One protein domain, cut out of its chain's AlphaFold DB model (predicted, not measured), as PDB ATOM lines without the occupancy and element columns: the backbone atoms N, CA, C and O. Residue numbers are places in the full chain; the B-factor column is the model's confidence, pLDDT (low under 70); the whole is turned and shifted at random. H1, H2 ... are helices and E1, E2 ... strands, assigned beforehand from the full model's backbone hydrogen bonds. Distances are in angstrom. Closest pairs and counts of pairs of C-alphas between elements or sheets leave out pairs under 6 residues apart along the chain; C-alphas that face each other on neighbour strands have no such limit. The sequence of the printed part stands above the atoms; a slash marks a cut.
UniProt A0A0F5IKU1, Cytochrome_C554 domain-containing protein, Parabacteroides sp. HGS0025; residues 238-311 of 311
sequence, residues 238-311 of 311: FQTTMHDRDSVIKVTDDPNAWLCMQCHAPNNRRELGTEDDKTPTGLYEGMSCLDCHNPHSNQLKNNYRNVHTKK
ATOM      1  N   PHE A 238     192.495 169.364 122.943       87.50
ATOM      2  CA  PHE A 238     191.151 169.621 123.433       87.50
ATOM      3  C   PHE A 238     190.876 168.791 124.692       87.50
ATOM      4  O   PHE A 238     190.994 167.565 124.669       87.50
ATOM      5  N   GLN A 239     190.456 169.450 125.773       88.44
ATOM      6  CA  GLN A 239     189.941 168.773 126.960       88.44
ATOM      7  C   GLN A 239     188.535 168.237 126.659       88.44
ATOM      8  O   GLN A 239     187.563 168.993 126.581       88.44
ATOM      9  N   THR A 240     188.423 166.923 126.464       85.00
ATOM     10  CA  THR A 240     187.148 166.262 126.159       85.00
ATOM     11  C   THR A 240     186.148 166.453 127.296       85.00
ATOM     12  O   THR A 240     186.405 166.071 128.432       85.00
ATOM     13  N   THR A 241     184.978 167.021 126.997       91.00
ATOM     14  CA  THR A 241     183.840 167.016 127.928       91.00
ATOM     15  C   THR A 241     183.268 165.606 128.023       91.00
ATOM     16  O   THR A 241     182.912 165.044 126.991       91.00
ATOM     17  N   MET A 242     183.159 165.061 129.234       92.12
ATOM     18  CA  MET A 242     182.680 163.697 129.483       92.12
ATOM     19  C   MET A 242     181.291 163.705 130.115       92.12
ATOM     20  O   MET A 242     181.000 164.553 130.964       92.12
ATOM     21  N   HIS A 243     180.459 162.737 129.736       92.00
ATOM     22  CA  HIS A 243     179.089 162.593 130.224       92.00
ATOM     23  C   HIS A 243     178.878 161.252 130.932       92.00
ATOM     24  O   HIS A 243     179.193 160.196 130.389       92.00
ATOM     25  N   ASP A 244     178.286 161.292 132.123       90.06
ATOM     26  CA  ASP A 244     177.674 160.136 132.779       90.06
ATOM     27  C   ASP A 244     176.156 160.320 132.756       90.06
ATOM     28  O   ASP A 244     175.600 161.157 133.477       90.06
ATOM     29  N   ARG A 245     175.482 159.570 131.877       87.19
ATOM     30  CA  ARG A 245     174.074 159.804 131.520       87.19
ATOM     31  C   ARG A 245     173.894 161.273 131.090       87.19
ATOM     32  O   ARG A 245     174.572 161.723 130.174       87.19
ATOM     33  N   ASP A 246     173.036 162.026 131.772       87.12
ATOM     34  CA  ASP A 246     172.768 163.438 131.469       87.12
ATOM     35  C   ASP A 246     173.701 164.418 132.210       87.12
ATOM     36  O   ASP A 246     173.591 165.633 132.046       87.12
ATOM     37  N   SER A 247     174.610 163.918 133.053       89.94
ATOM     38  CA  SER A 247     175.488 164.747 133.886       89.94
ATOM     39  C   SER A 247     176.876 164.892 133.275       89.94
ATOM     40  O   SER A 247     177.476 163.919 132.830       89.94
ATOM     41  N   VAL A 248     177.419 166.109 133.297       92.50
ATOM     42  CA  VAL A 248     178.819 166.355 132.930       92.50
ATOM     43  C   VAL A 248     179.720 165.960 134.098       92.50
ATOM     44  O   VAL A 248     179.477 166.371 135.233       92.50
ATOM     45  N   ILE A 249     180.766 165.189 133.814       91.00
ATOM     46  CA  ILE A 249     181.759 164.752 134.800       91.00
ATOM     47  C   ILE A 249     182.980 165.666 134.762       91.00
ATOM     48  O   ILE A 249     183.399 166.135 133.699       91.00
ATOM     49  N   LYS A 250     183.580 165.908 135.932       92.62
ATOM     50  CA  LYS A 250     184.829 166.660 136.019       92.62
ATOM     51  C   LYS A 250     185.986 165.822 135.471       92.62
ATOM     52  O   LYS A 250     186.385 164.820 136.065       92.62
ATOM     53  N   VAL A 251     186.559 166.286 134.367       92.12
ATOM     54  CA  VAL A 251     187.790 165.746 133.779       92.12
ATOM     55  C   VAL A 251     188.992 166.483 134.361       92.12
ATOM     56  O   VAL A 251     188.876 167.605 134.848       92.12
ATOM     57  N   THR A 252     190.146 165.827 134.372       92.31
ATOM     58  CA  THR A 252     191.390 166.412 134.871       92.31
ATOM     59  C   THR A 252     191.855 167.605 134.042       92.31
ATOM     60  O   THR A 252     191.632 167.646 132.831       92.31
ATOM     61  N   ASP A 253     192.541 168.539 134.698       91.62
ATOM     62  CA  ASP A 253     193.207 169.679 134.062       91.62
ATOM     63  C   ASP A 253     194.673 169.375 133.701       91.62
ATOM     64  O   ASP A 253     195.403 170.268 133.278       91.62
ATOM     65  N   ASP A 254     195.131 168.130 133.892       92.25
ATOM     66  CA  ASP A 254     196.469 167.697 133.486       92.25
ATOM     67  C   ASP A 254     196.546 167.461 131.967       92.25
ATOM     68  O   ASP A 254     195.943 166.500 131.471       92.25
ATOM     69  N   PRO A 255     197.360 168.239 131.229       93.25
ATOM     70  CA  PRO A 255     197.522 168.060 129.791       93.25
ATOM     71  C   PRO A 255     198.001 166.667 129.384       93.25
ATOM     72  O   PRO A 255     197.609 166.154 128.336       93.25
ATOM     73  N   ASN A 256     198.811 166.009 130.218       92.88
ATOM     74  CA  ASN A 256     199.316 164.675 129.896       92.88
ATOM     75  C   ASN A 256     198.188 163.632 129.872       92.88
ATOM     76  O   ASN A 256     198.243 162.691 129.086       92.88
ATOM     77  N   ALA A 257     197.129 163.812 130.662       92.19
ATOM     78  CA  ALA A 257     195.953 162.953 130.580       92.19
ATOM     79  C   ALA A 257     195.120 163.231 129.317       92.19
ATOM     80  O   ALA A 257     194.533 162.305 128.760       92.19
ATOM     81  N   TRP A 258     195.101 164.472 128.815       93.00
ATOM     82  CA  TRP A 258     194.453 164.797 127.536       93.00
ATOM     83  C   TRP A 258     195.143 164.115 126.355       93.00
ATOM     84  O   TRP A 258     194.467 163.695 125.414       93.00
ATOM     85  N   LEU A 259     196.468 163.950 126.434       94.62
ATOM     86  CA  LEU A 259     197.229 163.117 125.505       94.62
ATOM     87  C   LEU A 259     196.816 161.642 125.608       94.62
ATOM     88  O   LEU A 259     196.521 161.033 124.585       94.62
ATOM     89  N   CYS A 260     196.740 161.074 126.816       92.69
ATOM     90  CA  CYS A 260     196.307 159.682 127.002       92.69
ATOM     91  C   CYS A 260     194.913 159.425 126.402       92.69
ATOM     92  O   CYS A 260     194.704 158.414 125.731       92.69
ATOM     93  N   MET A 261     193.982 160.367 126.576       91.81
ATOM     94  CA  MET A 261     192.622 160.292 126.025       91.81
ATOM     95  C   MET A 261     192.560 160.363 124.492       91.81
ATOM     96  O   MET A 261     191.489 160.162 123.932       91.81
ATOM     97  N   GLN A 262     193.667 160.621 123.785       92.25
ATOM     98  CA  GLN A 262     193.690 160.503 122.321       92.25
ATOM     99  C   GLN A 262     193.603 159.044 121.856       92.25
ATOM    100  O   GLN A 262     193.148 158.806 120.733       92.25
ATOM    101  N   CYS A 263     194.014 158.106 122.716       91.38
ATOM    102  CA  CYS A 263     193.943 156.661 122.494       91.38
ATOM    103  C   CYS A 263     192.901 156.005 123.415       91.38
ATOM    104  O   CYS A 263     192.079 155.229 122.944       91.38
ATOM    105  N   HIS A 264     192.874 156.378 124.698       91.75
ATOM    106  CA  HIS A 264     191.915 155.885 125.696       91.75
ATOM    107  C   HIS A 264     190.631 156.728 125.708       91.75
ATOM    108  O   HIS A 264     190.270 157.339 126.718       91.75
ATOM    109  N   ALA A 265     190.005 156.855 124.539       91.06
ATOM    110  CA  ALA A 265     188.874 157.748 124.309       91.06
ATOM    111  C   ALA A 265     187.524 157.048 124.549       91.06
ATOM    112  O   ALA A 265     187.411 155.841 124.323       91.06
ATOM    113  N   PRO A 266     186.473 157.800 124.926       92.94
ATOM    114  CA  PRO A 266     185.102 157.306 124.857       92.94
ATOM    115  C   PRO A 266     184.613 157.197 123.412       92.94
ATOM    116  O   PRO A 266     185.260 157.648 122.464       92.94
ATOM    117  N   ASN A 267     183.390 156.695 123.259       91.75
ATOM    118  CA  ASN A 267     182.658 156.769 122.005       91.75
ATOM    119  C   ASN A 267     182.415 158.224 121.547       91.75
ATOM    120  O   ASN A 267     182.642 159.209 122.257       91.75
ATOM    121  N   ASN A 268     181.863 158.371 120.343       90.94
ATOM    122  CA  ASN A 268     181.568 159.672 119.734       90.94
ATOM    123  C   ASN A 268     180.559 160.549 120.510       90.94
ATOM    124  O   ASN A 268     180.476 161.751 120.249       90.94
ATOM    125  N   ARG A 269     179.808 159.981 121.460       92.50
ATOM    126  CA  ARG A 269     178.892 160.704 122.357       92.50
ATOM    127  C   ARG A 269     179.570 161.188 123.634       92.50
ATOM    128  O   ARG A 269     178.948 161.913 124.405       92.50
ATOM    129  N   ARG A 270     180.845 160.839 123.827       93.12
ATOM    130  CA  ARG A 270     181.653 161.176 125.007       93.12
ATOM    131  C   ARG A 270     181.056 160.601 126.293       93.12
ATOM    132  O   ARG A 270     181.103 161.222 127.355       93.12
ATOM    133  N   GLU A 271     180.462 159.416 126.171       93.00
ATOM    134  CA  GLU A 271     179.850 158.688 127.276       93.00
ATOM    135  C   GLU A 271     180.930 157.969 128.096       93.00
ATOM    136  O   GLU A 271     181.754 157.220 127.568       93.00
ATOM    137  N   LEU A 272     180.898 158.174 129.407       91.81
ATOM    138  CA  LEU A 272     181.830 157.601 130.369       91.81
ATOM    139  C   LEU A 272     181.874 156.062 130.298       91.81
ATOM    140  O   LEU A 272     180.839 155.382 130.267       91.81
ATOM    141  N   GLY A 273     183.087 155.512 130.332       88.81
ATOM    142  CA  GLY A 273     183.411 154.085 130.320       88.81
ATOM    143  C   GLY A 273     182.866 153.350 129.097       88.81
ATOM    144  O   GLY A 273     182.381 152.222 129.222       88.81
ATOM    145  N   THR A 274     182.823 154.022 127.950       91.75
ATOM    146  CA  THR A 274     182.571 153.409 126.640       91.75
ATOM    147  C   THR A 274     183.883 153.272 125.878       91.75
ATOM    148  O   THR A 274     184.834 153.990 126.177       91.75
ATOM    149  N   GLU A 275     183.938 152.342 124.925       90.69
ATOM    150  CA  GLU A 275     185.166 152.010 124.191       90.69
ATOM    151  C   GLU A 275     186.352 151.780 125.147       90.69
ATOM    152  O   GLU A 275     186.262 150.956 126.063       90.69
ATOM    153  N   ASP A 276     187.439 152.532 124.975       89.62
ATOM    154  CA  ASP A 276     188.638 152.432 125.798       89.62
ATOM    155  C   ASP A 276     188.751 153.550 126.848       89.62
ATOM    156  O   ASP A 276     189.800 153.737 127.464       89.62
ATOM    157  N   ASP A 277     187.663 154.277 127.115       91.94
ATOM    158  CA  ASP A 277     187.645 155.297 128.159       91.94
ATOM    159  C   ASP A 277     187.959 154.694 129.535       91.94
ATOM    160  O   ASP A 277     187.388 153.679 129.963       91.94
ATOM    161  N   LYS A 278     188.871 155.370 130.237       89.31
ATOM    162  CA  LYS A 278     189.266 155.114 131.628       89.31
ATOM    163  C   LYS A 278     189.260 156.415 132.435       89.31
ATOM    164  O   LYS A 278     190.097 156.610 133.316       89.31
ATOM    165  N   THR A 279     188.338 157.331 132.158       91.56
ATOM    166  CA  THR A 279     188.205 158.565 132.941       91.56
ATOM    167  C   THR A 279     187.926 158.238 134.421       91.56
ATOM    168  O   THR A 279     187.095 157.372 134.713       91.56
ATOM    169  N   PRO A 280     188.633 158.863 135.386       92.12
ATOM    170  CA  PRO A 280     188.344 158.701 136.812       92.12
ATOM    171  C   PRO A 280     186.963 159.225 137.221       92.12
ATOM    172  O   PRO A 280     186.491 160.244 136.721       92.12
ATOM    173  N   THR A 281     186.328 158.543 138.173       90.88
ATOM    174  CA  THR A 281     184.931 158.766 138.579       90.88
ATOM    175  C   THR A 281     184.776 158.830 140.100       90.88
ATOM    176  O   THR A 281     185.671 158.451 140.864       90.88
ATOM    177  N   GLY A 282     183.621 159.317 140.566       87.50
ATOM    178  CA  GLY A 282     183.304 159.374 141.991       87.50
ATOM    179  C   GLY A 282     184.254 160.291 142.760       87.50
ATOM    180  O   GLY A 282     184.401 161.462 142.430       87.50
ATOM    181  N   LEU A 283     184.898 159.759 143.801       88.81
ATOM    182  CA  LEU A 283     185.843 160.520 144.632       88.81
ATOM    183  C   LEU A 283     187.143 160.889 143.898       88.81
ATOM    184  O   LEU A 283     187.904 161.706 144.408       88.81
ATOM    185  N   TYR A 284     187.394 160.291 142.731       91.31
ATOM    186  CA  TYR A 284     188.609 160.495 141.944       91.31
ATOM    187  C   TYR A 284     188.381 161.388 140.712       91.31
ATOM    188  O   TYR A 284     189.298 161.569 139.916       91.31
ATOM    189  N   GLU A 285     187.179 161.952 140.531       92.06
ATOM    190  CA  GLU A 285     186.884 162.872 139.422       92.06
ATOM    191  C   GLU A 285     187.873 164.048 139.387       92.06
ATOM    192  O   GLU A 285     188.185 164.675 140.404       92.06
ATOM    193  N   GLY A 286     188.376 164.364 138.195       91.81
ATOM    194  CA  GLY A 286     189.397 165.390 137.990       91.81
ATOM    195  C   GLY A 286     190.837 164.962 138.305       91.81
ATOM    196  O   GLY A 286     191.757 165.731 138.017       91.81
ATOM    197  N   MET A 287     191.071 163.762 138.849       92.81
ATOM    198  CA  MET A 287     192.431 163.232 138.982       92.81
ATOM    199  C   MET A 287     193.005 162.864 137.620       92.81
ATOM    200  O   MET A 287     192.287 162.457 136.705       92.81
ATOM    201  N   SER A 288     194.316 162.999 137.485       91.81
ATOM    202  CA  SER A 288     195.009 162.570 136.282       91.81
ATOM    203  C   SER A 288     195.259 161.069 136.301       91.81
ATOM    204  O   SER A 288     195.486 160.465 137.351       91.81
ATOM    205  N   CYS A 289     195.338 160.475 135.110       90.94
ATOM    206  CA  CYS A 289     195.787 159.100 134.910       90.94
ATOM    207  C   CYS A 289     197.112 158.827 135.644       90.94
ATOM    208  O   CYS A 289     197.289 157.773 136.251       90.94
ATOM    209  N   LEU A 290     198.028 159.803 135.660       91.12
ATOM    210  CA  LEU A 290     199.360 159.658 136.251       91.12
ATOM    211  C   LEU A 290     199.370 159.687 137.786       91.12
ATOM    212  O   LEU A 290     200.401 159.364 138.381       91.12
ATOM    213  N   ASP A 291     198.259 160.033 138.438       90.75
ATOM    214  CA  ASP A 291     198.124 159.908 139.895       90.75
ATOM    215  C   ASP A 291     197.969 158.441 140.321       90.75
ATOM    216  O   ASP A 291     198.371 158.059 141.422       90.75
ATOM    217  N   CYS A 292     197.425 157.605 139.430       90.50
ATOM    218  CA  CYS A 292     197.165 156.188 139.678       90.50
ATOM    219  C   CYS A 292     198.073 155.259 138.858       90.50
ATOM    220  O   CYS A 292     198.380 154.167 139.333       90.50
ATOM    221  N   HIS A 293     198.535 155.685 137.678       91.19
ATOM    222  CA  HIS A 293     199.279 154.861 136.722       91.19
ATOM    223  C   HIS A 293     200.708 155.353 136.474       91.19
ATOM    224  O   HIS A 293     201.016 156.549 136.529       91.19
ATOM    225  N   ASN A 294     201.601 154.406 136.191       90.94
ATOM    226  CA  ASN A 294     202.952 154.655 135.704       90.94
ATOM    227  C   ASN A 294     202.915 155.162 134.258       90.94
ATOM    228  O   ASN A 294     202.305 154.509 133.418       90.94
ATOM    229  N   PRO A 295     203.590 156.285 133.942       89.50
ATOM    230  CA  PRO A 295     203.463 156.942 132.638       89.50
ATOM    231  C   PRO A 295     203.888 156.061 131.459       89.50
ATOM    232  O   PRO A 295     203.280 156.128 130.398       89.50
ATOM    233  N   HIS A 296     204.918 155.229 131.638       93.12
ATOM    234  CA  HIS A 296     205.490 154.452 130.537       93.12
ATOM    235  C   HIS A 296     204.931 153.027 130.439       93.12
ATOM    236  O   HIS A 296     204.753 152.542 129.329       93.12
ATOM    237  N   SER A 297     204.583 152.381 131.562       90.75
ATOM    238  CA  SER A 297     204.036 151.011 131.566       90.75
ATOM    239  C   SER A 297     202.507 150.940 131.618       90.75
ATOM    240  O   SER A 297     201.935 149.871 131.417       90.75
ATOM    241  N   ASN A 298     201.844 152.051 131.958       87.88
ATOM    242  CA  ASN A 298     200.421 152.138 132.306       87.88
ATOM    243  C   ASN A 298     199.991 151.246 133.497       87.88
ATOM    244  O   ASN A 298     198.808 151.108 133.811       87.88
ATOM    245  N   GLN A 299     200.943 150.648 134.217       88.25
ATOM    246  CA  GLN A 299     200.654 149.824 135.389       88.25
ATOM    247  C   GLN A 299     200.230 150.689 136.580       88.25
ATOM    248  O   GLN A 299     200.714 151.810 136.753       88.25
ATOM    249  N   LEU A 300     199.372 150.142 137.439       88.50
ATOM    250  CA  LEU A 300     198.946 150.798 138.674       88.50
ATOM    251  C   LEU A 300     200.139 151.032 139.613       88.50
ATOM    252  O   LEU A 300     200.913 150.120 139.891       88.50
ATOM    253  N   LYS A 301     200.264 152.256 140.129       85.25
ATOM    254  CA  LYS A 301     201.249 152.637 141.155       85.25
ATOM    255  C   LYS A 301     200.797 152.236 142.559       85.25
ATOM    256  O   LYS A 301     201.615 151.906 143.412       85.25
ATOM    257  N   ASN A 302     199.485 152.312 142.794       77.12
ATOM    258  CA  ASN A 302     198.883 152.323 144.124       77.12
ATOM    259  C   ASN A 302     197.661 151.390 144.179       77.12
ATOM    260  O   ASN A 302     197.081 151.038 143.157       77.12
ATOM    261  N   ASN A 303     197.186 151.095 145.391       76.25
ATOM    262  CA  ASN A 303     195.999 150.265 145.644       76.25
ATOM    263  C   ASN A 303     194.655 151.005 145.463       76.25
ATOM    264  O   ASN A 303     193.683 150.667 146.143       76.25
ATOM    265  N   TYR A 304     194.575 152.026 144.602       79.19
ATOM    266  CA  TYR A 304     193.293 152.684 144.324       79.19
ATOM    267  C   TYR A 304     192.323 151.674 143.700       79.19
ATOM    268  O   TYR A 304     192.683 150.923 142.795       79.19
ATOM    269  N   ARG A 305     191.087 151.626 144.207       76.94
ATOM    270  CA  ARG A 305     190.046 150.695 143.747       76.94
ATOM    271  C   ARG A 305     188.862 151.465 143.192       76.94
ATOM    272  O   ARG A 305     188.541 152.537 143.697       76.94
ATOM    273  N   ASN A 306     188.198 150.865 142.205       80.75
ATOM    274  CA  ASN A 306     186.959 151.364 141.604       80.75
ATOM    275  C   ASN A 306     187.080 152.786 141.025       80.75
ATOM    276  O   ASN A 306     186.131 153.558 141.065       80.75
ATOM    277  N   VAL A 307     188.261 153.136 140.498       85.75
ATOM    278  CA  VAL A 307     188.547 154.478 139.956       85.75
ATOM    279  C   VAL A 307     187.721 154.762 138.695       85.75
ATOM    280  O   VAL A 307     187.258 155.882 138.499       85.75
ATOM    281  N   HIS A 308     187.478 153.739 137.873       87.81
ATOM    282  CA  HIS A 308     186.794 153.847 136.574       87.81
ATOM    283  C   HIS A 308     185.386 153.229 136.578       87.81
ATOM    284  O   HIS A 308     184.814 152.963 135.524       87.81
ATOM    285  N   THR A 309     184.846 152.901 137.754       76.88
ATOM    286  CA  THR A 309     183.563 152.199 137.853       76.88
ATOM    287  C   THR A 309     182.410 153.178 137.642       76.88
ATOM    288  O   THR A 309     182.301 154.167 138.360       76.88
ATOM    289  N   LYS A 310     181.528 152.885 136.676       65.56
ATOM    290  CA  LYS A 310     180.318 153.686 136.426       65.56
ATOM    291  C   LYS A 310     179.434 153.747 137.678       65.56
ATOM    292  O   LYS A 310     179.344 152.758 138.407       65.56
ATOM    293  N   LYS A 311     178.782 154.894 137.895       60.22
ATOM    294  CA  LYS A 311     177.806 155.096 138.975       60.22
ATOM    295  C   LYS A 311     176.444 154.483 138.652       60.22
ATOM    296  O   LYS A 311     175.899 154.705 137.540       60.22
TER     297      LYS A 311
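AT A GLANCE: This is residues 238 to 311 of the 311 residues of the protein "Cytochrome_C554 domain-containing protein" of Parabacteroides sp. HGS0025 (UniProt A0A0F5IKU1). This model has little regular structure; it is a compact body of loops with a small strand hairpin, E1 and E2, toward one end and two short helices, H1 and H2, toward the other. The loop of residues 261 to 288 passes through the middle. Of 74 printed residues, 16 are in named elements, in the order E1, E2, H1, H2, class mixed; the sheet is antiparallel. The radius of gyration of the C-alphas is 11.4 A, the spans 32 by 24 by 21 A.

HOW THE PARTS SIT: Look first at E1, residues 242 to 244, and E2, residues 247 to 249, an antiparallel hairpin at 130 degrees; N 244 and O 247 are 2.8 A apart, within hydrogen-bond range. H1, residues 255 to 260, and H2, residues 289 to 292, only just touch, with 3 pairs of C-alphas within 8 A; the closest C-alphas, of Ala 257 and Cys 289, are 5.8 A apart. E1 is apart from both helices. In H1 every O i to N i+4 pair is within hydrogen-bond range; H2 is too short for one.

IN THESE COORDINATES: Find C-alpha 242 at (182.680, 163.697, 129.483), where E1 begins; it runs 7.0 A, E2 6.3 A. H1 runs 8.9 A; H2 runs 5.8 A to C-alpha 292 at (197.165, 156.188, 139.678).

THE WHOLE: The C-alphas farthest apart, of Asp 246 and His 296, are 33.9 A apart. The printed part has no cut; H1 to H2 is a long link of 28 residues. Confidence is low at residues 310 to 311.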